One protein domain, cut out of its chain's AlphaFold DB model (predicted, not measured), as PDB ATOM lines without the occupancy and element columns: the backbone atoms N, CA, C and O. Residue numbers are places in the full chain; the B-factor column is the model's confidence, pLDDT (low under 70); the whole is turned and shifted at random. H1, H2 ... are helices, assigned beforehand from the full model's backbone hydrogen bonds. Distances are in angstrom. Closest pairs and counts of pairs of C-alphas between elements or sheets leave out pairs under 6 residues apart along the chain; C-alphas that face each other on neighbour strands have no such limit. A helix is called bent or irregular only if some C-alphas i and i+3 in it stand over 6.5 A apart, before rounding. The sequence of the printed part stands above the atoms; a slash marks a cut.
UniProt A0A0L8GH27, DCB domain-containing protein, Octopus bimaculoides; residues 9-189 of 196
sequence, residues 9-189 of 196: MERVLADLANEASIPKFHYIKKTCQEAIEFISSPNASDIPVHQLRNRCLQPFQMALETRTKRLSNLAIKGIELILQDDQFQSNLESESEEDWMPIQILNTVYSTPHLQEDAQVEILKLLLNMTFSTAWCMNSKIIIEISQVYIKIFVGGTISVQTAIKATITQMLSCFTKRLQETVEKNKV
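What this domain is: This is residues 9 to 189 of the 196 residues of the protein "DCB domain-containing protein" of Octopus bimaculoides (UniProt A0A0L8GH27). Eight helices pack side by side in two rows as a flat slab, H1, H4, H6 and H8 in one row and H2, H3, H5 and H7 in the other; residues 181 to 189, of which 181 to 188 belong to the long H8, stick out. The printed part has 181 residues, with eight named helices, H1 to H8 along the chain, and no named strand: all helix. It is compact, with a radius of gyration of the C-alphas of 17.3 A, and spans 58 by 45 by 22 A.

How they stand to each other: H1, residues 9 to 19, touches H2, residues 23 to 39, as a hairpin; their closest C-alphas, of Ala 17 and Lys 29, are 4.2 A apart. H3, residues 49 to 65, touches H2, closest at C-alphas 35 and 55, 5.5 A. H4, residues 69 to 84, touches H3, closest at C-alphas 60 and 75, 4.4 A, and H1, closest at C-alphas 16 and 74, 6.1 A. H5, residues 101 to 108, touches H3, closest at C-alphas 61 and 108, 4.7 A. H6, residues 117 to 132, touches H4 at a shallow tilt of 9 degrees, the same way, closest at C-alphas 80 and 126, 6.8 A. H7, residues 140 to 156, touches H6, closest at C-alphas 127 and 146, 6.8 A, and with residues 142 to 146 alone H5, closest at C-alphas 102 and 142, 6.9 A. H8, residues 159 to 188, touches H6, closest at C-alphas 128 and 172, 7.0 A, and with residues 161 to 173 alone H7, closest at C-alphas 154 and 162, 5.0 A. H1, H2, H3, H4, H6, H7 and H8 form a bundle, a group of aligned helices. Every O i to N i+4 pair is within hydrogen-bond range in H1, H4, H5, H6 and H8, against 11 of 13 in H2 and H3 and 12 of 13 in H7.

Where its parts are: H1 begins at C-alpha 9, (14.593, -54.767, 8.584); H8, 43.3 A long, ends at C-alpha 188, (21.411, -18.482, 32.360). H2 is irregular, with C-alphas 24 and 27 7.8 A apart; H3 has a kink of 33 degrees near residue 59.

The domain as a whole: The C-alphas farthest apart, of Pro 23 and Val 189, are 63.2 A apart. The printed part has no cut; the link from H4 to H5, residues 85 to 100, is long. pLDDT is under 70 at residues 91 to 93, 134 to 137 and 187 to 189.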
ATOM      1  N   MET A   9      13.559 -55.175   9.534       95.62
ATOM      2  CA  MET A   9      14.593 -54.767   8.584       95.62
ATOM      3  C   MET A   9      14.912 -55.873   7.573       95.62
ATOM      4  O   MET A   9      14.907 -55.644   6.366       95.62
ATOM      5  N   GLU A  10      15.139 -57.097   8.039       95.00
ATOM      6  CA  GLU A  10      15.445 -58.221   7.152       95.00
ATOM      7  C   GLU A  10      14.306 -58.475   6.147       95.00
ATOM      8  O   GLU A  10      14.561 -58.758   4.975       95.00
ATOM      9  N   ARG A  11      13.045 -58.303   6.573       95.56
ATOM     10  CA  ARG A  11      11.878 -58.407   5.681       95.56
ATOM     11  C   ARG A  11      11.882 -57.335   4.594       95.56
ATOM     12  O   ARG A  11      11.678 -57.671   3.433       95.56
ATOM     13  N   VAL A  12      12.135 -56.066   4.932       97.62
ATOM     14  CA  VAL A  12      12.132 -54.994   3.919       97.62
ATOM     15  C   VAL A  12      13.291 -55.145   2.927       97.62
ATOM     16  O   VAL A  12      13.114 -54.892   1.737       97.62
ATOM     17  N   LEU A  13      14.453 -55.621   3.389       97.94
ATOM     18  CA  LEU A  13      15.591 -55.951   2.529       97.94
ATOM     19  C   LEU A  13      15.268 -57.132   1.603       97.94
ATOM     20  O   LEU A  13      15.617 -57.092   0.423       97.94
ATOM     21  N   ALA A  14      14.567 -58.153   2.105       97.38
ATOM     22  CA  ALA A  14      14.126 -59.291   1.302       97.38
ATOM     23  C   ALA A  14      13.084 -58.877   0.250       97.38
ATOM     24  O   ALA A  14      13.191 -59.276  -0.911       97.38
ATOM     25  N   ASP A  15      12.120 -58.032   0.619       98.00
ATOM     26  CA  ASP A  15      11.146 -57.458  -0.313       98.00
ATOM     27  C   ASP A  15      11.850 -56.647  -1.412       98.00
ATOM     28  O   ASP A  15      11.550 -56.809  -2.597       98.00
ATOM     29  N   LEU A  16      12.842 -55.829  -1.040       98.31
ATOM     30  CA  LEU A  16      13.642 -55.056  -1.990       98.31
ATOM     31  C   LEU A  16      14.465 -55.955  -2.921       98.31
ATOM     32  O   LEU A  16      14.506 -55.717  -4.127       98.31
ATOM     33  N   ALA A  17      15.075 -57.014  -2.387       97.81
ATOM     34  CA  ALA A  17      15.819 -57.999  -3.167       97.81
ATOM     35  C   ALA A  17      14.927 -58.720  -4.190       97.81
ATOM     36  O   ALA A  17      15.346 -58.963  -5.325       97.81
ATOM     37  N   ASN A  18      13.692 -59.044  -3.797       96.94
ATOM     38  CA  ASN A  18      12.702 -59.668  -4.669       96.94
ATOM     39  C   ASN A  18      12.239 -58.706  -5.769       96.94
ATOM     40  O   ASN A  18      12.181 -59.106  -6.934       96.94
ATOM     41  N   GLU A  19      11.982 -57.439  -5.441       97.06
ATOM     42  CA  GLU A  19      11.632 -56.410  -6.429       97.06
ATOM     43  C   GLU A  19      12.791 -56.143  -7.411       97.06
ATOM     44  O   GLU A  19      12.573 -55.905  -8.600       97.06
ATOM     45  N   ALA A  20      14.037 -56.273  -6.952       96.06
ATOM     46  CA  ALA A  20      15.255 -56.128  -7.748       96.06
ATOM     47  C   ALA A  20      15.653 -57.392  -8.551       96.06
ATOM     48  O   ALA A  20      16.816 -57.553  -8.925       96.06
ATOM     49  N   SER A  21      14.710 -58.297  -8.845       90.38
ATOM     50  CA  SER A  21      15.003 -59.586  -9.502       90.38
ATOM     51  C   SER A  21      15.339 -59.503 -10.994       90.38
ATOM     52  O   SER A  21      15.767 -60.501 -11.567       90.38
ATOM     53  N   ILE A  22      15.147 -58.355 -11.648       92.19
ATOM     54  CA  ILE A  22      15.545 -58.205 -13.053       92.19
ATOM     55  C   ILE A  22      17.072 -58.044 -13.171       92.19
ATOM     56  O   ILE A  22      17.669 -57.384 -12.317       92.19
ATOM     57  N   PRO A  23      17.716 -58.536 -14.251       94.19
ATOM     58  CA  PRO A  23      19.177 -58.495 -14.393       94.19
ATOM     59  C   PRO A  23      19.791 -57.103 -14.198       94.19
ATOM     60  O   PRO A  23      20.854 -56.968 -13.597       94.19
ATOM     61  N   LYS A  24      19.077 -56.054 -14.629       95.94
ATOM     62  CA  LYS A  24      19.471 -54.648 -14.455       95.94
ATOM     63  C   LYS A  24      19.713 -54.261 -12.987       95.94
ATOM     64  O   LYS A  24      20.530 -53.384 -12.733       95.94
ATOM     65  N   PHE A  25      19.009 -54.877 -12.039       96.44
ATOM     66  CA  PHE A  25      19.041 -54.534 -10.613       96.44
ATOM     67  C   PHE A  25      19.654 -55.632  -9.733       96.44
ATOM     68  O   PHE A  25      19.615 -55.530  -8.509       96.44
ATOM     69  N   HIS A  26      20.294 -56.646 -10.324       96.38
ATOM     70  CA  HIS A  26      20.935 -57.725  -9.564       96.38
ATOM     71  C   HIS A  26      21.982 -57.239  -8.555       96.38
ATOM     72  O   HIS A  26      22.172 -57.882  -7.526       96.38
ATOM     73  N   TYR A  27      22.633 -56.102  -8.807       97.44
ATOM     74  CA  TYR A  27      23.555 -55.507  -7.840       97.44
ATOM     75  C   TYR A  27      22.835 -55.083  -6.548       97.44
ATOM     76  O   TYR A  27      23.355 -55.336  -5.470       97.44
ATOM     77  N   ILE A  28      21.610 -54.548  -6.632       98.25
ATOM     78  CA  ILE A  28      20.778 -54.207  -5.464       98.25
ATOM     79  C   ILE A  28      20.389 -55.481  -4.724       98.25
ATOM     80  O   ILE A  28      20.542 -55.559  -3.509       98.25
ATOM     81  N   LYS A  29      19.942 -56.507  -5.461       97.75
ATOM     82  CA  LYS A  29      19.595 -57.811  -4.887       97.75
ATOM     83  C   LYS A  29      20.762 -58.407  -4.098       97.75
ATOM     84  O   LYS A  29      20.561 -58.841  -2.967       97.75
ATOM     85  N   LYS A  30      21.965 -58.382  -4.675       97.69
ATOM     86  CA  LYS A  30      23.189 -58.848  -4.020       97.69
ATOM     87  C   LYS A  30      23.470 -58.052  -2.743       97.69
ATOM     88  O   LYS A  30      23.643 -58.651  -1.690       97.69
ATOM     89  N   THR A  31      23.437 -56.720  -2.811       98.12
ATOM     90  CA  THR A  31      23.670 -55.859  -1.641       98.12
ATOM     91  C   THR A  31      22.624 -56.081  -0.540       98.12
ATOM     92  O   THR A  31      22.972 -56.084   0.635       98.12
ATOM     93  N   CYS A  32      21.353 -56.327  -0.882       98.19
ATOM     94  CA  CYS A  32      20.331 -56.689   0.102       98.19
ATOM     95  C   CYS A  32      20.643 -58.017   0.802       98.19
ATOM     96  O   CYS A  32      20.493 -58.109   2.015       98.19
ATOM     97  N   GLN A  33      21.055 -59.044   0.051       96.62
ATOM     98  CA  GLN A  33      21.404 -60.356   0.610       96.62
ATOM     99  C   GLN A  33      22.600 -60.245   1.553       96.62
ATOM    100  O   GLN A  33      22.537 -60.706   2.687       96.62
ATOM    101  N   GLU A  34      23.631 -59.533   1.113       96.50
ATOM    102  CA  GLU A  34      24.799 -59.208   1.921       96.50
ATOM    103  C   GLU A  34      24.440 -58.438   3.208       96.50
ATOM    104  O   GLU A  34      25.027 -58.681   4.261       96.50
ATOM    105  N   ALA A  35      23.480 -57.510   3.141       96.62
ATOM    106  CA  ALA A  35      23.008 -56.779   4.312       96.62
ATOM    107  C   ALA A  35      22.222 -57.674   5.276       96.62
ATOM    108  O   ALA A  35      22.426 -57.570   6.482       96.62
ATOM    109  N   ILE A  36      21.373 -58.569   4.761       95.56
ATOM    110  CA  ILE A  36      20.646 -59.556   5.572       95.56
ATOM    111  C   ILE A  36      21.638 -60.471   6.296       95.56
ATOM    112  O   ILE A  36      21.569 -60.594   7.510       95.56
ATOM    113  N   GLU A  37      22.602 -61.051   5.579       93.81
ATOM    114  CA  GLU A  37      23.629 -61.916   6.176       93.81
ATOM    115  C   GLU A  37      24.420 -61.200   7.279       93.81
ATOM    116  O   GLU A  37      24.719 -61.791   8.317       93.81
ATOM    117  N   PHE A  38      24.723 -59.916   7.079       92.56
ATOM    118  CA  PHE A  38      25.445 -59.109   8.055       92.56
ATOM    119  C   PHE A  38      24.637 -58.873   9.337       92.56
ATOM    120  O   PHE A  38      25.177 -59.041  10.428       92.56
ATOM    121  N   ILE A  39      23.351 -58.517   9.225       90.38
ATOM    122  CA  ILE A  39      22.506 -58.233  10.398       90.38
ATOM    123  C   ILE A  39      22.011 -59.497  11.109       90.38
ATOM    124  O   ILE A  39      21.755 -59.448  12.307       90.38
ATOM    125  N   SER A  40      21.924 -60.632  10.407       88.88
ATOM    126  CA  SER A  40      21.615 -61.936  11.008       88.88
ATOM    127  C   SER A  40      22.840 -62.610  11.647       88.88
ATOM    128  O   SER A  40      22.716 -63.703  12.205       88.88
ATOM    129  N   SER A  41      24.034 -62.014  11.533       87.75
ATOM    130  CA  SER A  41      25.266 -62.577  12.090       87.75
ATOM    131  C   SER A  41      25.170 -62.704  13.617       87.75
ATOM    132  O   SER A  41      24.747 -61.752  14.274       87.75
ATOM    133  N   PRO A  42      25.629 -63.818  14.223       82.25
ATOM    134  CA  PRO A  42      25.657 -63.978  15.680       82.25
ATOM    135  C   PRO A  42      26.421 -62.866  16.409       82.25
ATOM    136  O   PRO A  42      26.124 -62.575  17.561       82.25
ATOM    137  N   ASN A  43      27.377 -62.234  15.723       82.19
ATOM    138  CA  ASN A  43      28.217 -61.175  16.277       82.19
ATOM    139  C   ASN A  43      27.660 -59.771  15.993       82.19
ATOM    140  O   ASN A  43      28.361 -58.789  16.214       82.19
ATOM    141  N   ALA A  44      26.433 -59.639  15.471       77.38
ATOM    142  CA  ALA A  44      25.862 -58.343  15.100       77.38
ATOM    143  C   ALA A  44      25.747 -57.370  16.287       77.38
ATOM    144  O   ALA A  44      25.849 -56.162  16.089       77.38
ATOM    145  N   SER A  45      25.599 -57.882  17.514       79.38
ATOM    146  CA  SER A  45      25.580 -57.074  18.743       79.38
ATOM    147  C   SER A  45      26.913 -56.403  19.069       79.38
ATOM    148  O   SER A  45      26.924 -55.384  19.752       79.38
ATOM    149  N   ASP A  46      28.024 -56.966  18.590       85.69
ATOM    150  CA  ASP A  46      29.374 -56.461  18.862       85.69
ATOM    151  C   ASP A  46      29.804 -55.410  17.828       85.69
ATOM    152  O   ASP A  46      30.842 -54.758  17.965       85.69
ATOM    153  N   ILE A  47      29.010 -55.251  16.768       87.94
ATOM    154  CA  ILE A  47      29.294 -54.344  15.665       87.94
ATOM    155  C   ILE A  47      28.840 -52.936  16.053       87.94
ATOM    156  O   ILE A  47      27.701 -52.748  16.489       87.94
ATOM    157  N   PRO A  48      29.677 -51.906  15.840       91.25
ATOM    158  CA  PRO A  48      29.253 -50.531  16.036       91.25
ATOM    159  C   PRO A  48      28.007 -50.204  15.208       91.25
ATOM    160  O   PRO A  48      27.952 -50.447  14.001       91.25
ATOM    161  N   VAL A  49      27.021 -49.579  15.849       91.75
ATOM    162  CA  VAL A  49      25.699 -49.309  15.261       91.75
ATOM    163  C   VAL A  49      25.784 -48.550  13.929       91.75
ATOM    164  O   VAL A  49      25.024 -48.826  13.003       91.75
ATOM    165  N   HIS A  50      26.744 -47.632  13.778       92.94
ATOM    166  CA  HIS A  50      26.950 -46.899  12.525       92.94
ATOM    167  C   HIS A  50      27.318 -47.817  11.344       92.94
ATOM    168  O   HIS A  50      26.910 -47.543  10.215       92.94
ATOM    169  N   GLN A  51      28.029 -48.925  11.582       94.12
ATOM    170  CA  GLN A  51      28.358 -49.906  10.542       94.12
ATOM    171  C   GLN A  51      27.133 -50.740  10.170       94.12
ATOM    172  O   GLN A  51      26.887 -50.973   8.986       94.12
ATOM    173  N   LEU A  52      26.326 -51.118  11.169       93.44
ATOM    174  CA  LEU A  52      25.048 -51.797  10.958       93.44
ATOM    175  C   LEU A  52      24.125 -50.955  10.064       93.44
ATOM    176  O   LEU A  52      23.606 -51.446   9.060       93.44
ATOM    177  N   ARG A  53      23.994 -49.657  10.374       94.94
ATOM    178  CA  ARG A  53      23.238 -48.698   9.555       94.94
ATOM    179  C   ARG A  53      23.780 -48.600   8.140       94.94
ATOM    180  O   ARG A  53      23.006 -48.773   7.206       94.94
ATOM    181  N   ASN A  54      25.084 -48.370   7.972       95.56
ATOM    182  CA  ASN A  54      25.705 -48.262   6.649       95.56
ATOM    183  C   ASN A  54      25.402 -49.485   5.778       95.56
ATOM    184  O   ASN A  54      25.064 -49.342   4.600       95.56
ATOM    185  N   ARG A  55      25.447 -50.688   6.363       96.12
ATOM    186  CA  ARG A  55      25.168 -51.919   5.627       96.12
ATOM    187  C   ARG A  55      23.716 -52.015   5.158       96.12
ATOM    188  O   ARG A  55      23.475 -52.446   4.033       96.12
ATOM    189  N   CYS A  56      22.762 -51.576   5.977       97.38
ATOM    190  CA  CYS A  56      21.346 -51.532   5.603       97.38
ATOM    191  C   CYS A  56      21.002 -50.369   4.658       97.38
ATOM    192  O   CYS A  56      20.137 -50.524   3.801       97.38
ATOM    193  N   LEU A  57      21.663 -49.216   4.787       98.44
ATOM    194  CA  LEU A  57      21.391 -48.018   3.987       98.44
ATOM    195  C   LEU A  57      21.888 -48.133   2.547       98.44
ATOM    196  O   LEU A  57      21.233 -47.634   1.633       98.44
ATOM    197  N   GLN A  58      23.000 -48.835   2.325       98.44
ATOM    198  CA  GLN A  58      23.580 -49.031   0.997       98.44
ATOM    199  C   GLN A  58      22.570 -49.545  -0.061       98.44
ATOM    200  O   GLN A  58      22.442 -48.909  -1.111       98.44
ATOM    201  N   PRO A  59      21.812 -50.643   0.156       98.50
ATOM    202  CA  PRO A  59      20.820 -51.091  -0.822       98.50
ATOM    203  C   PRO A  59      19.656 -50.100  -0.996       98.50
ATOM    204  O   PRO A  59      19.115 -49.990  -2.098       98.50
ATOM    205  N   PHE A  60      19.287 -49.345   0.044       98.75
ATOM    206  CA  PHE A  60      18.249 -48.312  -0.045       98.75
ATOM    207  C   PHE A  60      18.695 -47.130  -0.903       98.75
ATOM    208  O   PHE A  60      17.935 -46.691  -1.764       98.75
ATOM    209  N   GLN A  61      19.936 -46.669  -0.742       98.69
ATOM    210  CA  GLN A  61      20.514 -45.631  -1.591       98.69
ATOM    211  C   GLN A  61      20.475 -46.051  -3.065       98.69
ATOM    212  O   GLN A  61      19.915 -45.343  -3.903       98.69
ATOM    213  N   MET A  62      20.990 -47.248  -3.369       98.50
ATOM    214  CA  MET A  62      20.989 -47.795  -4.729       98.50
ATOM    215  C   MET A  62      19.571 -47.863  -5.315       98.50
ATOM    216  O   MET A  62      19.344 -47.506  -6.470       98.50
ATOM    217  N   ALA A  63      18.594 -48.287  -4.511       98.56
ATOM    218  CA  ALA A  63      17.192 -48.342  -4.903       98.56
ATOM    219  C   ALA A  63      16.603 -46.954  -5.217       98.56
ATOM    220  O   ALA A  63      15.878 -46.818  -6.209       98.56
ATOM    221  N   LEU A  64      16.934 -45.918  -4.438       98.50
ATOM    222  CA  LEU A  64      16.531 -44.534  -4.714       98.50
ATOM    223  C   LEU A  64      17.150 -44.018  -6.019       98.50
ATOM    224  O   LEU A  64      16.440 -43.460  -6.856       98.50
ATOM    225  N   GLU A  65      18.435 -44.281  -6.256       98.00
ATOM    226  CA  GLU A  65      19.146 -43.858  -7.471       98.00
ATOM    227  C   GLU A  65      18.540 -44.435  -8.762       98.00
ATOM    228  O   GLU A  65      18.616 -43.801  -9.819       98.00
ATOM    229  N   THR A  66      17.856 -45.587  -8.690       97.25
ATOM    230  CA  THR A  66      17.119 -46.140  -9.842       97.25
ATOM    231  C   THR A  66      15.929 -45.288 -10.281       97.25
ATOM    232  O   THR A  66      15.452 -45.453 -11.407       97.25
ATOM    233  N   ARG A  67      15.399 -44.444  -9.381       96.19
ATOM    234  CA  ARG A  67      14.169 -43.645  -9.546       96.19
ATOM    235  C   ARG A  67      12.915 -44.479  -9.848       96.19
ATOM    236  O   ARG A  67      11.906 -43.955 -10.319       96.19
ATOM    237  N   THR A  68      12.967 -45.786  -9.588       96.06
ATOM    238  CA  THR A  68      11.849 -46.704  -9.816       96.06
ATOM    239  C   THR A  68      10.903 -46.657  -8.626       96.06
ATOM    240  O   THR A  68      11.287 -47.060  -7.533       96.06
ATOM    241  N   LYS A  69       9.643 -46.249  -8.840       96.00
ATOM    242  CA  LYS A  69       8.653 -46.024  -7.765       96.00
ATOM    243  C   LYS A  69       8.595 -47.155  -6.728       96.00
ATOM    244  O   LYS A  69       8.632 -46.888  -5.534       96.00
ATOM    245  N   ARG A  70       8.542 -48.420  -7.165       96.56
ATOM    246  CA  ARG A  70       8.457 -49.573  -6.245       96.56
ATOM    247  C   ARG A  70       9.725 -49.757  -5.406       96.56
ATOM    248  O   ARG A  70       9.615 -49.938  -4.197       96.56
ATOM    249  N   LEU A  71      10.904 -49.638  -6.021       97.94
ATOM    250  CA  LEU A  71      12.189 -49.710  -5.319       97.94
ATOM    251  C   LEU A  71      12.360 -48.533  -4.350       97.94
ATOM    252  O   LEU A  71      12.738 -48.740  -3.200       97.94
ATOM    253  N   SER A  72      12.010 -47.315  -4.775       98.31
ATOM    254  CA  SER A  72      12.075 -46.123  -3.926       98.31
ATOM    255  C   SER A  72      11.160 -46.236  -2.704       98.31
ATOM    256  O   SER A  72      11.587 -45.923  -1.600       98.31
ATOM    257  N   ASN A  73       9.935 -46.747  -2.861       98.12
ATOM    258  CA  ASN A  73       9.009 -46.918  -1.739       98.12
ATOM    259  C   ASN A  73       9.529 -47.924  -0.696       98.12
ATOM    260  O   ASN A  73       9.396 -47.691   0.504       98.12
ATOM    261  N   LEU A  74      10.136 -49.030  -1.140       98.44
ATOM    262  CA  LEU A  74      10.759 -50.004  -0.237       98.44
ATOM    263  C   LEU A  74      11.981 -49.413   0.477       98.44
ATOM    264  O   LEU A  74      12.140 -49.625   1.677       98.44
ATOM    265  N   ALA A  75      12.794 -48.625  -0.231       98.62
ATOM    266  CA  ALA A  75      13.932 -47.921   0.350       98.62
ATOM    267  C   ALA A  75      13.510 -46.922   1.436       98.62
ATOM    268  O   ALA A  75      14.055 -46.946   2.536       98.62
ATOM    269  N   ILE A  76      12.497 -46.094   1.163       98.56
ATOM    270  CA  ILE A  76      11.942 -45.122   2.119       98.56
ATOM    271  C   ILE A  76      11.426 -45.836   3.372       98.56
ATOM    272  O   ILE A  76      11.748 -45.425   4.484       98.56
ATOM    273  N   LYS A  77      10.703 -46.951   3.206       98.06
ATOM    274  CA  LYS A  77      10.236 -47.778   4.326       98.06
ATOM    275  C   LYS A  77      11.397 -48.339   5.153       98.06
ATOM    276  O   LYS A  77      11.307 -48.394   6.373       98.06
ATOM    277  N   GLY A  78      12.483 -48.760   4.510       98.00
ATOM    278  CA  GLY A  78      13.684 -49.223   5.204       98.00
ATOM    279  C   GLY A  78      14.385 -48.123   5.997       98.00
ATOM    280  O   GLY A  78      14.741 -48.333   7.152       98.00
ATOM    281  N   ILE A  79      14.505 -46.927   5.421       98.00
ATOM    282  CA  ILE A  79      15.056 -45.756   6.115       98.00
ATOM    283  C   ILE A  79      14.183 -45.378   7.319       98.00
ATOM    284  O   ILE A  79      14.706 -45.109   8.396       98.00
ATOM    285  N   GLU A  80      12.857 -45.414   7.169       95.94
ATOM    286  CA  GLU A  80      11.926 -45.173   8.273       95.94
ATOM    287  C   GLU A  80      12.129 -46.168   9.425       95.94
ATOM    288  O   GLU A  80      12.159 -45.765  10.586       95.94
ATOM    289  N   LEU A  81      12.333 -47.453   9.116       95.50
ATOM    290  CA  LEU A  81      12.633 -48.466  10.130       95.50
ATOM    291  C   LEU A  81      13.936 -48.166  10.878       95.50
ATOM    292  O   LEU A  81      13.959 -48.312  12.094       95.50
ATOM    293  N   ILE A  82      14.986 -47.705  10.189       94.19
ATOM    294  CA  ILE A  82      16.251 -47.309  10.837       94.19
ATOM    295  C   ILE A  82      16.024 -46.177  11.842       94.19
ATOM    296  O   ILE A  82      16.612 -46.184  12.920       94.19
ATOM    297  N   LEU A  83      15.158 -45.217  11.516       91.56
ATOM    298  CA  LEU A  83      14.845 -44.100  12.410       91.56
ATOM    299  C   LEU A  83      13.980 -44.505  13.615       91.56
ATOM    300  O   LEU A  83      13.961 -43.773  14.600       91.56
ATOM    301  N   GLN A  84      13.251 -45.623  13.538       90.06
ATOM    302  CA  GLN A  84      12.293 -46.068  14.562       90.06
ATOM    303  C   GLN A  84      12.815 -47.187  15.465       90.06
ATOM    304  O   GLN A  84      12.297 -47.362  16.563       90.06
ATOM    305  N   ASP A  85      13.750 -47.996  14.978       89.25
ATOM    306  CA  ASP A  85      14.179 -49.215  15.652       89.25
ATOM    307  C   ASP A  85      15.423 -48.948  16.509       89.25
ATOM    308  O   ASP A  85      16.452 -48.472  16.014       89.25
ATOM    309  N   ASP A  86      15.307 -49.256  17.804       86.88
ATOM    310  CA  ASP A  86      16.324 -49.023  18.830       86.88
ATOM    311  C   ASP A  86      17.663 -49.689  18.492       86.88
ATOM    312  O   ASP A  86      18.713 -49.170  18.866       86.88
ATOM    313  N   GLN A  87      17.657 -50.780  17.714       88.00
ATOM    314  CA  GLN A  87      18.891 -51.458  17.302       88.00
ATOM    315  C   GLN A  87      19.802 -50.585  16.418       88.00
ATOM    316  O   GLN A  87      20.992 -50.868  16.284       88.00
ATOM    317  N   PHE A  88      19.256 -49.538  15.787       90.25
ATOM    318  CA  PHE A  88      20.012 -48.597  14.954       90.25
ATOM    319  C   PHE A  88      20.316 -47.272  15.660       90.25
ATOM    320  O   PHE A  88      20.979 -46.397  15.084       90.25
ATOM    321  N   GLN A  89      19.852 -47.110  16.898       86.88
ATOM    322  CA  GLN A  89      20.067 -45.907  17.688       86.88
ATOM    323  C   GLN A  89      21.404 -45.982  18.422       86.88
ATOM    324  O   GLN A  89      21.829 -47.035  18.888       86.88
ATOM    325  N   SER A  90      22.078 -44.840  18.532       80.50
ATOM    326  CA  SER A  90      23.261 -44.699  19.377       80.50
ATOM    327  C   SER A  90      23.092 -43.460  20.236       80.50
ATOM    328  O   SER A  90      22.912 -42.368  19.706       80.50
ATOM    329  N   ASN A  91      23.189 -43.626  21.554       66.94
ATOM    330  CA  ASN A  91      23.158 -42.506  22.502       66.94
ATOM    331  C   ASN A  91      24.438 -41.657  22.446       66.94
ATOM    332  O   ASN A  91      24.496 -40.583  23.043       66.94
ATOM    333  N   LEU A  92      25.476 -42.165  21.780       67.75
ATOM    334  CA  LEU A  92      26.766 -41.515  21.612       67.75
ATOM    335  C   LEU A  92      27.037 -41.336  20.121       67.75
ATOM    336  O   LEU A  92      26.953 -42.288  19.341       67.75
ATOM    337  N   GLU A  93      27.367 -40.115  19.731       68.88
ATOM    338  CA  GLU A  93      27.864 -39.846  18.388       68.88
ATOM    339  C   GLU A  93      29.292 -40.407  18.247       68.88
ATOM    340  O   GLU A  93      30.081 -40.365  19.195       68.88
ATOM    341  N   SER A  94      29.612 -40.954  17.071       79.62
ATOM    342  CA  SER A  94      30.984 -41.367  16.724       79.62
ATOM    343  C   SER A  94      31.910 -40.145  16.694       79.62
ATOM    344  O   SER A  94      31.451 -39.018  16.500       79.62
ATOM    345  N   GLU A  95      33.220 -40.353  16.821       83.44
ATOM    346  CA  GLU A  95      34.205 -39.282  16.610       83.44
ATOM    347  C   GLU A  95      34.169 -38.755  15.167       83.44
ATOM    348  O   GLU A  95      34.375 -37.564  14.933       83.44
ATOM    349  N   SER A  96      33.875 -39.635  14.204       89.62
ATOM    350  CA  SER A  96      33.695 -39.261  12.802       89.62
ATOM    351  C   SER A  96      32.258 -38.828  12.538       89.62
ATOM    352  O   SER A  96      31.313 -39.586  12.759       89.62
ATOM    353  N   GLU A  97      32.089 -37.626  11.992       87.44
ATOM    354  CA  GLU A  97      30.772 -37.107  11.619       87.44
ATOM    355  C   GLU A  97      30.094 -37.936  10.517       87.44
ATOM    356  O   GLU A  97      28.868 -37.994  10.453       87.44
ATOM    357  N   GLU A  98      30.870 -38.608   9.660       90.56
ATOM    358  CA  GLU A  98      30.344 -39.464   8.585       90.56
ATOM    359  C   GLU A  98      29.556 -40.666   9.121       90.56
ATOM    360  O   GLU A  98      28.671 -41.192   8.443       90.56
ATOM    361  N   ASP A  99      29.844 -41.068  10.357       91.62
ATOM    362  CA  ASP A  99      29.174 -42.172  11.033       91.62
ATOM    363  C   ASP A  99      27.883 -41.740  11.732       91.62
ATOM    364  O   ASP A  99      27.110 -42.594  12.176       91.62
ATOM    365  N   TRP A 100      27.630 -40.436  11.865       90.19
ATOM    366  CA  TRP A 100      26.442 -39.929  12.547       90.19
ATOM    367  C   TRP A 100      25.185 -40.302  11.772       90.19
ATOM    368  O   TRP A 100      25.142 -40.210  10.542       90.19
ATOM    369  N   MET A 101      24.119 -40.679  12.489       91.19
ATOM    370  CA  MET A 101      22.875 -41.120  11.846       91.19
ATOM    371  C   MET A 101      22.362 -40.092  10.834       91.19
ATOM    372  O   MET A 101      22.101 -40.481   9.694       91.19
ATOM    373  N   PRO A 102      22.250 -38.793  11.181       90.94
ATOM    374  CA  PRO A 102      21.692 -37.832  10.247       90.94
ATOM    375  C   PRO A 102      22.527 -37.698   8.976       90.94
ATOM    376  O   PRO A 102      21.957 -37.557   7.897       90.94
ATOM    377  N   ILE A 103      23.854 -37.802   9.084       92.62
ATOM    378  CA  ILE A 103      24.766 -37.736   7.938       92.62
ATOM    379  C   ILE A 103      24.616 -38.976   7.051       92.62
ATOM    380  O   ILE A 103      24.446 -38.837   5.841       92.62
ATOM    381  N   GLN A 104      24.570 -40.177   7.632       95.38
ATOM    382  CA  GLN A 104      24.341 -41.414   6.877       95.38
ATOM    383  C   GLN A 104      22.995 -41.395   6.130       95.38
ATOM    384  O   GLN A 104      22.925 -41.780   4.959       95.38
ATOM    385  N   ILE A 105      21.927 -40.887   6.762       96.00
ATOM    386  CA  ILE A 105      20.618 -40.726   6.111       96.00
ATOM    387  C   ILE A 105      20.680 -39.683   4.993       96.00
ATOM    388  O   ILE A 105      20.217 -39.962   3.887       96.00
ATOM    389  N   LEU A 106      21.269 -38.510   5.241       95.69
ATOM    390  CA  LEU A 106      21.413 -37.447   4.239       95.69
ATOM    391  C   LEU A 106      22.171 -37.931   2.997       95.69
ATOM    392  O   LEU A 106      21.724 -37.686   1.874       95.69
ATOM    393  N   ASN A 107      23.254 -38.684   3.197       96.69
ATOM    394  CA  ASN A 107      24.015 -39.308   2.119       96.69
ATOM    395  C   ASN A 107      23.167 -40.321   1.342       96.69
ATOM    396  O   ASN A 107      23.177 -40.320   0.115       96.69
ATOM    397  N   THR A 108      22.360 -41.126   2.036       98.31
ATOM    398  CA  THR A 108      21.470 -42.121   1.414       98.31
ATOM    399  C   THR A 108      20.409 -41.465   0.525       98.31
ATOM    400  O   THR A 108      20.097 -41.967  -0.556       98.31
ATOM    401  N   VAL A 109      19.847 -40.329   0.952       97.56
ATOM    402  CA  VAL A 109      18.732 -39.660   0.259       97.56
ATOM    403  C   VAL A 109      19.170 -38.536  -0.685       97.56
ATOM    404  O   VAL A 109      18.331 -37.772  -1.166       97.56
ATOM    405  N   TYR A 110      20.457 -38.416  -1.015       95.75
ATOM    406  CA  TYR A 110      20.970 -37.308  -1.837       95.75
ATOM    407  C   TYR A 110      20.272 -37.171  -3.209       95.75
ATOM    408  O   TYR A 110      20.161 -36.070  -3.755       95.75
ATOM    409  N   SER A 111      19.780 -38.281  -3.772       96.06
ATOM    410  CA  SER A 111      19.128 -38.337  -5.086       96.06
ATOM    411  C   SER A 111      17.678 -37.828  -5.091       96.06
ATOM    412  O   SER A 111      17.102 -37.676  -6.172       96.06
ATOM    413  N   THR A 112      17.118 -37.485  -3.920       96.12
ATOM    414  CA  THR A 112      15.714 -37.069  -3.721       96.12
ATOM    415  C   THR A 112      15.180 -36.044  -4.725       96.12
ATOM    416  O   THR A 112      14.080 -36.268  -5.234       96.12
ATOM    417  N   PRO A 113      15.910 -34.972  -5.105       94.19
ATOM    418  CA  PRO A 113      15.405 -33.989  -6.072       94.19
ATOM    419  C   PRO A 113      14.987 -34.576  -7.429       94.19
ATOM    420  O   PRO A 113      14.227 -33.953  -8.160       94.19
ATOM    421  N   HIS A 114      15.457 -35.779  -7.766       94.00
ATOM    422  CA  HIS A 114      15.162 -36.457  -9.028       94.00
ATOM    423  C   HIS A 114      14.105 -37.564  -8.903       94.00
ATOM    424  O   HIS A 114      13.847 -38.275  -9.876       94.00
ATOM    425  N   LEU A 115      13.546 -37.766  -7.710       95.69
ATOM    426  CA  LEU A 115      12.503 -38.756  -7.460       95.69
ATOM    427  C   LEU A 115      11.115 -38.207  -7.807       95.69
ATOM    428  O   LEU A 115      10.934 -37.018  -8.047       95.69
ATOM    429  N   GLN A 116      10.129 -39.102  -7.818       93.56
ATOM    430  CA  GLN A 116       8.718 -38.750  -7.985       93.56
ATOM    431  C   GLN A 116       8.226 -37.908  -6.796       93.56
ATOM    432  O   GLN A 116       8.686 -38.130  -5.677       93.56
ATOM    433  N   GLU A 117       7.260 -37.012  -7.018       92.69
ATOM    434  CA  GLU A 117       6.723 -36.101  -5.986       92.69
ATOM    435  C   GLU A 117       6.299 -36.848  -4.706       92.69
ATOM    436  O   GLU A 117       6.721 -36.466  -3.618       92.69
ATOM    437  N   ASP A 118       5.589 -37.978  -4.832       93.31
ATOM    438  CA  ASP A 118       5.215 -38.832  -3.691       93.31
ATOM    439  C   ASP A 118       6.439 -39.220  -2.835       93.31
ATOM    440  O   ASP A 118       6.432 -39.094  -1.613       93.31
ATOM    441  N   ALA A 119       7.519 -39.670  -3.481       95.75
ATOM    442  CA  ALA A 119       8.738 -40.108  -2.806       95.75
ATOM    443  C   ALA A 119       9.509 -38.929  -2.198       95.75
ATOM    444  O   ALA A 119      10.058 -39.057  -1.104       95.75
ATOM    445  N   GLN A 120       9.522 -37.777  -2.877       94.94
ATOM    446  CA  GLN A 120      10.084 -36.547  -2.323       94.94
ATOM    447  C   GLN A 120       9.370 -36.180  -1.025       94.94
ATOM    448  O   GLN A 120      10.031 -35.988  -0.011       94.94
ATOM    449  N   VAL A 121       8.036 -36.148  -1.027       92.88
ATOM    450  CA  VAL A 121       7.226 -35.797   0.148       92.88
ATOM    451  C   VAL A 121       7.484 -36.741   1.322       92.88
ATOM    452  O   VAL A 121       7.661 -36.268   2.444       92.88
ATOM    453  N   GLU A 122       7.558 -38.052   1.091       95.62
ATOM    454  CA  GLU A 122       7.863 -38.998   2.171       95.62
ATOM    455  C   GLU A 122       9.276 -38.798   2.739       95.62
ATOM    456  O   GLU A 122       9.449 -38.772   3.957       95.62
ATOM    457  N   ILE A 123      10.284 -38.544   1.899       95.81
ATOM    458  CA  ILE A 123      11.639 -38.240   2.383       95.81
ATOM    459  C   ILE A 123      11.675 -36.909   3.142       95.81
ATOM    460  O   ILE A 123      12.329 -36.814   4.181       95.81
ATOM    461  N   LEU A 124      10.939 -35.891   2.684       93.25
ATOM    462  CA  LEU A 124      10.820 -34.619   3.400       93.25
ATOM    463  C   LEU A 124      10.282 -34.839   4.822       93.25
ATOM    464  O   LEU A 124      10.834 -34.268   5.764       93.25
ATOM    465  N   LYS A 125       9.266 -35.700   4.987       92.50
ATOM    466  CA  LYS A 125       8.717 -36.081   6.300       92.50
ATOM    467  C   LYS A 125       9.738 -36.823   7.162       92.50
ATOM    468  O   LYS A 125       9.853 -36.509   8.343       92.50
ATOM    469  N   LEU A 126      10.502 -37.762   6.591       93.88
ATOM    470  CA  LEU A 126      11.559 -38.479   7.320       93.88
ATOM    471  C   LEU A 126      12.617 -37.513   7.868       93.88
ATOM    472  O   LEU A 126      12.946 -37.564   9.053       93.88
ATOM    473  N   LEU A 127      13.101 -36.589   7.033       92.62
ATOM    474  CA  LEU A 127      14.081 -35.582   7.446       92.62
ATOM    475  C   LEU A 127      13.508 -34.614   8.489       92.62
ATOM    476  O   LEU A 127      14.202 -34.248   9.435       92.62
ATOM    477  N   LEU A 128      12.230 -34.245   8.363       89.12
ATOM    478  CA  LEU A 128      11.556 -33.391   9.335       89.12
ATOM    479  C   LEU A 128      11.457 -34.087  10.696       89.12
ATOM    480  O   LEU A 128      11.879 -33.522  11.704       89.12
ATOM    481  N   ASN A 129      10.965 -35.328  10.722       87.44
ATOM    482  CA  ASN A 129      10.906 -36.151  11.930       87.44
ATOM    483  C   ASN A 129      12.289 -36.261  12.574       87.44
ATOM    484  O   ASN A 129      12.419 -36.169  13.797       87.44
ATOM    485  N   MET A 130      13.332 -36.356  11.748       86.19
ATOM    486  CA  MET A 130      14.694 -36.442  12.238       86.19
ATOM    487  C   MET A 130      15.147 -35.189  12.999       86.19
ATOM    488  O   MET A 130      15.883 -35.306  13.978       86.19
ATOM    489  N   THR A 131      14.664 -34.002  12.618       82.19
ATOM    490  CA  THR A 131      14.955 -32.736  13.324       82.19
ATOM    491  C   THR A 131      14.261 -32.602  14.676       82.19
ATOM    492  O   THR A 131      14.730 -31.870  15.554       82.19
ATOM    493  N   PHE A 132      13.156 -33.324  14.862       78.88
ATOM    494  CA  PHE A 132      12.364 -33.304  16.088       78.88
ATOM    495  C   PHE A 132      12.726 -34.405  17.075       78.88
ATOM    496  O   PHE A 132      12.388 -34.289  18.252       78.88
ATOM    497  N   SER A 133      13.444 -35.431  16.626       76.19
ATOM    498  CA  SER A 133      13.934 -36.481  17.508       76.19
ATOM    499  C   SER A 133      14.883 -35.930  18.577       76.19
ATOM    500  O   SER A 133      15.676 -35.007  18.351       76.19
ATOM    501  N   THR A 134      14.789 -36.513  19.770       63.56
ATOM    502  CA  THR A 134      15.711 -36.289  20.889       63.56
ATOM    503  C   THR A 134      16.765 -37.387  21.001       63.56
ATOM    504  O   THR A 134      17.606 -37.304  21.889       63.56
ATOM    505  N   ALA A 135      16.712 -38.412  20.145       62.25
ATOM    506  CA  ALA A 135      17.584 -39.582  20.231       62.25
ATOM    507  C   ALA A 135      19.023 -39.326  19.740       62.25
ATOM    508  O   ALA A 135      19.896 -40.148  19.988       62.25
ATOM    509  N   TRP A 136      19.296 -38.190  19.090       63.25
ATOM    510  CA  TRP A 136      20.629 -37.815  18.597       63.25
ATOM    511  C   TRP A 136      20.912 -36.319  18.769       63.25
ATOM    512  O   TRP A 136      19.996 -35.492  18.887       63.25
ATOM    513  N   CYS A 137      22.196 -35.956  18.775       60.81
ATOM    514  CA  CYS A 137      22.662 -34.587  19.001       60.81
ATOM    515  C   CYS A 137      22.492 -33.725  17.743       60.81
ATOM    516  O   CYS A 137      23.449 -33.379  17.052       60.81
ATOM    517  N   MET A 138      21.250 -33.337  17.454       70.19
ATOM    518  CA  MET A 138      20.946 -32.402  16.374       70.19
ATOM    519  C   MET A 138      21.655 -31.060  16.611       70.19
ATOM    520  O   MET A 138      21.362 -30.348  17.575       70.19
ATOM    521  N   ASN A 139      22.572 -30.704  15.714       78.38
ATOM    522  CA  ASN A 139      23.321 -29.449  15.751       78.38
ATOM    523  C   ASN A 139      23.013 -28.583  14.516       78.38
ATOM    524  O   ASN A 139      22.338 -29.012  13.577       78.38
ATOM    525  N   SER A 140      23.512 -27.344  14.508       84.44
ATOM    526  CA  SER A 140      23.251 -26.389  13.425       84.44
ATOM    527  C   SER A 140      23.731 -26.878  12.059       84.44
ATOM    528  O   SER A 140      23.098 -26.558  11.057       84.44
ATOM    529  N   LYS A 141      24.810 -27.671  12.005       86.94
ATOM    530  CA  LYS A 141      25.329 -28.234  10.754       86.94
ATOM    531  C   LYS A 141      24.304 -29.169  10.116       86.94
ATOM    532  O   LYS A 141      23.971 -28.985   8.951       86.94
ATOM    533  N   ILE A 142      23.732 -30.095  10.884       87.94
ATOM    534  CA  ILE A 142      22.719 -31.029  10.368       87.94
ATOM    535  C   ILE A 142      21.468 -30.287   9.875       87.94
ATOM    536  O   ILE A 142      20.939 -30.605   8.811       87.94
ATOM    537  N   ILE A 143      21.021 -29.254  10.597       89.88
ATOM    538  CA  ILE A 143      19.888 -28.416  10.168       89.88
ATOM    539  C   ILE A 143      20.181 -27.717   8.833       89.88
ATOM    540  O   ILE A 143      19.299 -27.637   7.973       89.88
ATOM    541  N   ILE A 144      21.410 -27.231   8.637       91.31
ATOM    542  CA  ILE A 144      21.839 -26.625   7.371       91.31
ATOM    543  C   ILE A 144      21.818 -27.667   6.246       91.31
ATOM    544  O   ILE A 144      21.238 -27.393   5.198       91.31
ATOM    545  N   GLU A 145      22.374 -28.860   6.459       91.94
ATOM    546  CA  GLU A 145      22.394 -29.931   5.450       91.94
ATOM    547  C   GLU A 145      20.976 -30.371   5.038       91.94
ATOM    548  O   GLU A 145      20.660 -30.443   3.848       91.94
ATOM    549  N   ILE A 146      20.062 -30.562   5.998       92.62
ATOM    550  CA  ILE A 146      18.646 -30.862   5.704       92.62
ATOM    551  C   ILE A 146      17.999 -29.717   4.916       92.62
ATOM    552  O   ILE A 146      17.299 -29.952   3.928       92.62
ATOM    553  N   SER A 147      18.271 -28.466   5.303       92.50
ATOM    554  CA  SER A 147      17.767 -27.288   4.588       92.50
ATOM    555  C   SER A 147      18.254 -27.256   3.138       92.50
ATOM    556  O   SER A 147      17.486 -26.906   2.243       92.50
ATOM    557  N   GLN A 148      19.497 -27.661   2.870       92.94
ATOM    558  CA  GLN A 148      20.019 -27.748   1.505       92.94
ATOM    559  C   GLN A 148      19.282 -28.803   0.672       92.94
ATOM    560  O   GLN A 148      18.989 -28.547  -0.496       92.94
ATOM    561  N   VAL A 149      18.942 -29.965   1.247       93.31
ATOM    562  CA  VAL A 149      18.114 -30.974   0.559       93.31
ATOM    563  C   VAL A 149      16.749 -30.387   0.203       93.31
ATOM    564  O   VAL A 149      16.318 -30.481  -0.948       93.31
ATOM    565  N   TYR A 150      16.103 -29.709   1.153       93.50
ATOM    566  CA  TYR A 150      14.820 -29.042   0.928       93.50
ATOM    567  C   TYR A 150      14.907 -27.984  -0.181       93.50
ATOM    568  O   TYR A 150      14.067 -27.964  -1.080       93.50
ATOM    569  N   ILE A 151      15.948 -27.150  -0.187       93.50
ATOM    570  CA  ILE A 151      16.160 -26.129  -1.223       93.50
ATOM    571  C   ILE A 151      16.386 -26.763  -2.603       93.50
ATOM    572  O   ILE A 151      15.830 -26.286  -3.591       93.50
ATOM    573  N   LYS A 152      17.150 -27.859  -2.699       93.38
ATOM    574  CA  LYS A 152      17.363 -28.562  -3.977       93.38
ATOM    575  C   LYS A 152      16.049 -29.076  -4.570       93.38
ATOM    576  O   LYS A 152      15.839 -28.952  -5.772       93.38
ATOM    577  N   ILE A 153      15.156 -29.608  -3.734       92.50
ATOM    578  CA  ILE A 153      13.825 -30.057  -4.170       92.50
ATOM    579  C   ILE A 153      12.948 -28.849  -4.532       92.50
ATOM    580  O   ILE A 153      12.247 -28.881  -5.538       92.50
ATOM    581  N   PHE A 154      13.029 -27.754  -3.770       92.69
ATOM    582  CA  PHE A 154      12.274 -26.524  -4.028       92.69
ATOM    583  C   PHE A 154      12.526 -25.963  -5.433       92.69
ATOM    584  O   PHE A 154      11.576 -25.627  -6.133       92.69
ATOM    585  N   VAL A 155      13.792 -25.883  -5.858       91.31
ATOM    586  CA  VAL A 155      14.173 -25.289  -7.153       91.31
ATOM    587  C   VAL A 155      13.584 -26.056  -8.344       91.31
ATOM    588  O   VAL A 155      13.227 -25.438  -9.343       91.31
ATOM    589  N   GLY A 156      13.466 -27.384  -8.244       87.06
ATOM    590  CA  GLY A 156      12.923 -28.237  -9.309       87.06
ATOM    591  C   GLY A 156      11.457 -28.647  -9.133       87.06
ATOM    592  O   GLY A 156      10.903 -29.300 -10.014       87.06
ATOM    593  N   GLY A 157      10.843 -28.316  -7.996       86.38
ATOM    594  CA  GLY A 157       9.525 -28.808  -7.604       86.38
ATOM    595  C   GLY A 157       8.360 -28.023  -8.204       86.38
ATOM    596  O   GLY A 157       8.491 -26.871  -8.625       86.38
ATOM    597  N   THR A 158       7.181 -28.640  -8.180       88.81
ATOM    598  CA  THR A 158       5.893 -28.008  -8.496       88.81
ATOM    599  C   THR A 158       5.534 -26.929  -7.462       88.81
ATOM    600  O   THR A 158       6.096 -26.876  -6.369       88.81
ATOM    601  N   ILE A 159       4.565 -26.056  -7.767       89.94
ATOM    602  CA  ILE A 159       4.125 -24.993  -6.837       89.94
ATOM    603  C   ILE A 159       3.621 -25.579  -5.501       89.94
ATOM    604  O   ILE A 159       3.857 -24.993  -4.439       89.94
ATOM    605  N   SER A 160       2.963 -26.745  -5.534       88.75
ATOM    606  CA  SER A 160       2.528 -27.478  -4.336       88.75
ATOM    607  C   SER A 160       3.721 -27.885  -3.472       88.75
ATOM    608  O   SER A 160       3.772 -27.531  -2.293       88.75
ATOM    609  N   VAL A 161       4.716 -28.547  -4.072       88.94
ATOM    610  CA  VAL A 161       5.957 -28.968  -3.402       88.94
ATOM    611  C   VAL A 161       6.713 -27.767  -2.844       88.94
ATOM    612  O   VAL A 161       7.119 -27.770  -1.684       88.94
ATOM    613  N   GLN A 162       6.837 -26.694  -3.624       93.00
ATOM    614  CA  GLN A 162       7.476 -25.451  -3.196       93.00
ATOM    615  C   GLN A 162       6.804 -24.844  -1.959       93.00
ATOM    616  O   GLN A 162       7.483 -24.401  -1.029       93.00
ATOM    617  N   THR A 163       5.470 -24.835  -1.925       91.88
ATOM    618  CA  THR A 163       4.695 -24.314  -0.790       91.88
ATOM    619  C   THR A 163       4.891 -25.175   0.456       91.88
ATOM    620  O   THR A 163       5.168 -24.642   1.533       91.88
ATOM    621  N   ALA A 164       4.829 -26.501   0.307       90.12
ATOM    622  CA  ALA A 164       5.071 -27.441   1.399       90.12
ATOM    623  C   ALA A 164       6.493 -27.304   1.968       90.12
ATOM    624  O   ALA A 164       6.675 -27.260   3.186       90.12
ATOM    625  N   ILE A 165       7.502 -27.159   1.104       93.25
ATOM    626  CA  ILE A 165       8.896 -26.973   1.519       93.25
ATOM    627  C   ILE A 165       9.082 -25.657   2.276       93.25
ATOM    628  O   ILE A 165       9.712 -25.660   3.332       93.25
ATOM    629  N   LYS A 166       8.508 -24.543   1.800       92.62
ATOM    630  CA  LYS A 166       8.572 -23.255   2.517       92.62
ATOM    631  C   LYS A 166       8.009 -23.370   3.933       92.62
ATOM    632  O   LYS A 166       8.649 -22.908   4.880       92.62
ATOM    633  N   ALA A 167       6.844 -24.002   4.083       91.50
ATOM    634  CA  ALA A 167       6.233 -24.232   5.391       91.50
ATOM    635  C   ALA A 167       7.127 -25.112   6.281       91.50
ATOM    636  O   ALA A 167       7.388 -24.763   7.432       91.50
ATOM    637  N   THR A 168       7.665 -26.196   5.722       91.00
ATOM    638  CA  THR A 168       8.496 -27.169   6.446       91.00
ATOM    639  C   THR A 168       9.827 -26.568   6.908       91.00
ATOM    640  O   THR A 168      10.175 -26.697   8.078       91.00
ATOM    641  N   ILE A 169      10.544 -25.841   6.037       91.69
ATOM    642  CA  ILE A 169      11.773 -25.110   6.404       91.69
ATOM    643  C   ILE A 169      11.476 -24.115   7.526       91.69
ATOM    644  O   ILE A 169      12.198 -24.068   8.521       91.69
ATOM    645  N   THR A 170      10.403 -23.331   7.383       91.94
ATOM    646  CA  THR A 170      10.026 -22.318   8.379       91.94
ATOM    647  C   THR A 170       9.754 -22.962   9.734       91.94
ATOM    648  O   THR A 170      10.256 -22.486  10.754       91.94
ATOM    649  N   GLN A 171       9.002 -24.065   9.755       90.38
ATOM    650  CA  GLN A 171       8.706 -24.814  10.973       90.38
ATOM    651  C   GLN A 171       9.984 -25.373  11.610       90.38
ATOM    652  O   GLN A 171      10.228 -25.141  12.792       90.38
ATOM    653  N   MET A 172      10.822 -26.048  10.822       90.50
ATOM    654  CA  MET A 172      12.079 -26.648  11.272       90.50
ATOM    655  C   MET A 172      13.013 -25.604  11.902       90.50
ATOM    656  O   MET A 172      13.469 -25.784  13.033       90.50
ATOM    657  N   LEU A 173      13.247 -24.478  11.219       89.62
ATOM    658  CA  LEU A 173      14.108 -23.399  11.718       89.62
ATOM    659  C   LEU A 173      13.527 -22.718  12.961       89.62
ATOM    660  O   LEU A 173      14.270 -22.420  13.900       89.62
ATOM    661  N   SER A 174      12.209 -22.502  13.001       90.44
ATOM    662  CA  SER A 174      11.535 -21.908  14.163       90.44
ATOM    663  C   SER A 174      11.673 -22.801  15.394       90.44
ATOM    664  O   SER A 174      12.033 -22.334  16.474       90.44
ATOM    665  N   CYS A 175      11.446 -24.105  15.233       87.19
ATOM    666  CA  CYS A 175      11.586 -25.068  16.316       87.19
ATOM    667  C   CYS A 175      13.036 -25.222  16.780       87.19
ATOM    668  O   CYS A 175      13.282 -25.266  17.986       87.19
ATOM    669  N   PHE A 176      13.999 -25.256  15.856       85.38
ATOM    670  CA  PHE A 176      15.416 -25.295  16.208       85.38
ATOM    671  C   PHE A 176      15.836 -24.043  16.991       85.38
ATOM    672  O   PHE A 176      16.434 -24.154  18.060       85.38
ATOM    673  N   THR A 177      15.442 -22.856  16.524       86.81
ATOM    674  CA  THR A 177      15.734 -21.586  17.207       86.81
ATOM    675  C   THR A 177      15.107 -21.538  18.601       86.81
ATOM    676  O   THR A 177      15.765 -21.131  19.557       86.81
ATOM    677  N   LYS A 178      13.870 -22.030  18.752       86.25
ATOM    678  CA  LYS A 178      13.208 -22.144  20.058       86.25
ATOM    679  C   LYS A 178      13.978 -23.062  21.015       86.25
ATOM    680  O   LYS A 178      14.231 -22.675  22.151       86.25
ATOM    681  N   ARG A 179      14.419 -24.241  20.555       82.75
ATOM    682  CA  ARG A 179      15.245 -25.167  21.359       82.75
ATOM    683  C   ARG A 179      16.569 -24.530  21.790       82.75
ATOM    684  O   ARG A 179      17.003 -24.722  22.928       82.75
ATOM    685  N   LEU A 180      17.205 -23.760  20.905       83.12
ATOM    686  CA  LEU A 180      18.420 -23.011  21.233       83.12
ATOM    687  C   LEU A 180      18.152 -21.956  22.311       83.12
ATOM    688  O   LEU A 180      18.901 -21.883  23.283       83.12
ATOM    689  N   GLN A 181      17.066 -21.191  22.180       85.75
ATOM    690  CA  GLN A 181      16.672 -20.195  23.173       85.75
ATOM    691  C   GLN A 181      16.425 -20.830  24.549       85.75
ATOM    692  O   GLN A 181      17.008 -20.381  25.533       85.75
ATOM    693  N   GLU A 182      15.649 -21.914  24.614       84.81
ATOM    694  CA  GLU A 182      15.385 -22.647  25.862       84.81
ATOM    695  C   GLU A 182      16.677 -23.167  26.510       84.81
ATOM    696  O   GLU A 182      16.820 -23.158  27.733       84.81
ATOM    697  N   THR A 183      17.644 -23.612  25.701       80.50
ATOM    698  CA  THR A 183      18.946 -24.088  26.191       80.50
ATOM    699  C   THR A 183      19.773 -22.939  26.769       80.50
ATOM    700  O   THR A 183      20.356 -23.071  27.844       80.50
ATOM    701  N   VAL A 184      19.791 -21.787  26.092       80.69
ATOM    702  CA  VAL A 184      20.462 -20.577  26.582       80.69
ATOM    703  C   VAL A 184      19.817 -20.079  27.875       80.69
ATOM    704  O   VAL A 184      20.531 -19.729  28.809       80.69
ATOM    705  N   GLU A 185      18.489 -20.064  27.964       82.69
ATOM    706  CA  GLU A 185      17.757 -19.652  29.167       82.69
ATOM    707  C   GLU A 185      18.022 -20.590  30.351       82.69
ATOM    708  O   GLU A 185      18.338 -20.114  31.440       82.69
ATOM    709  N   LYS A 186      18.011 -21.913  30.135       77.56
ATOM    710  CA  LYS A 186      18.391 -22.903  31.162       77.56
ATOM    711  C   LYS A 186      19.827 -22.712  31.654       77.56
ATOM    712  O   LYS A 186      20.079 -22.847  32.845       77.56
ATOM    713  N   ASN A 187      20.750 -22.356  30.761       68.31
ATOM    714  CA  ASN A 187      22.148 -22.089  31.110       68.31
ATOM    715  C   ASN A 187      22.366 -20.710  31.766       68.31
ATOM    716  O   ASN A 187      23.416 -20.488  32.365       68.31
ATOM    717  N   LYS A 188      21.398 -19.787  31.670       56.81
ATOM    718  CA  LYS A 188      21.411 -18.482  32.360       56.81
ATOM    719  C   LYS A 188      20.901 -18.554  33.799       56.81
ATOM    720  O   LYS A 188      21.156 -17.619  34.555       56.81
ATOM    721  N   VAL A 189      20.200 -19.620  34.193       47.34
ATOM    722  CA  VAL A 189      19.851 -19.863  35.600       47.34
ATOM    723  C   VAL A 189      21.133 -20.298  36.321       47.34
ATOM    724  O   VAL A 189      21.664 -21.364  35.996       47.34
TER     725      VAL A 189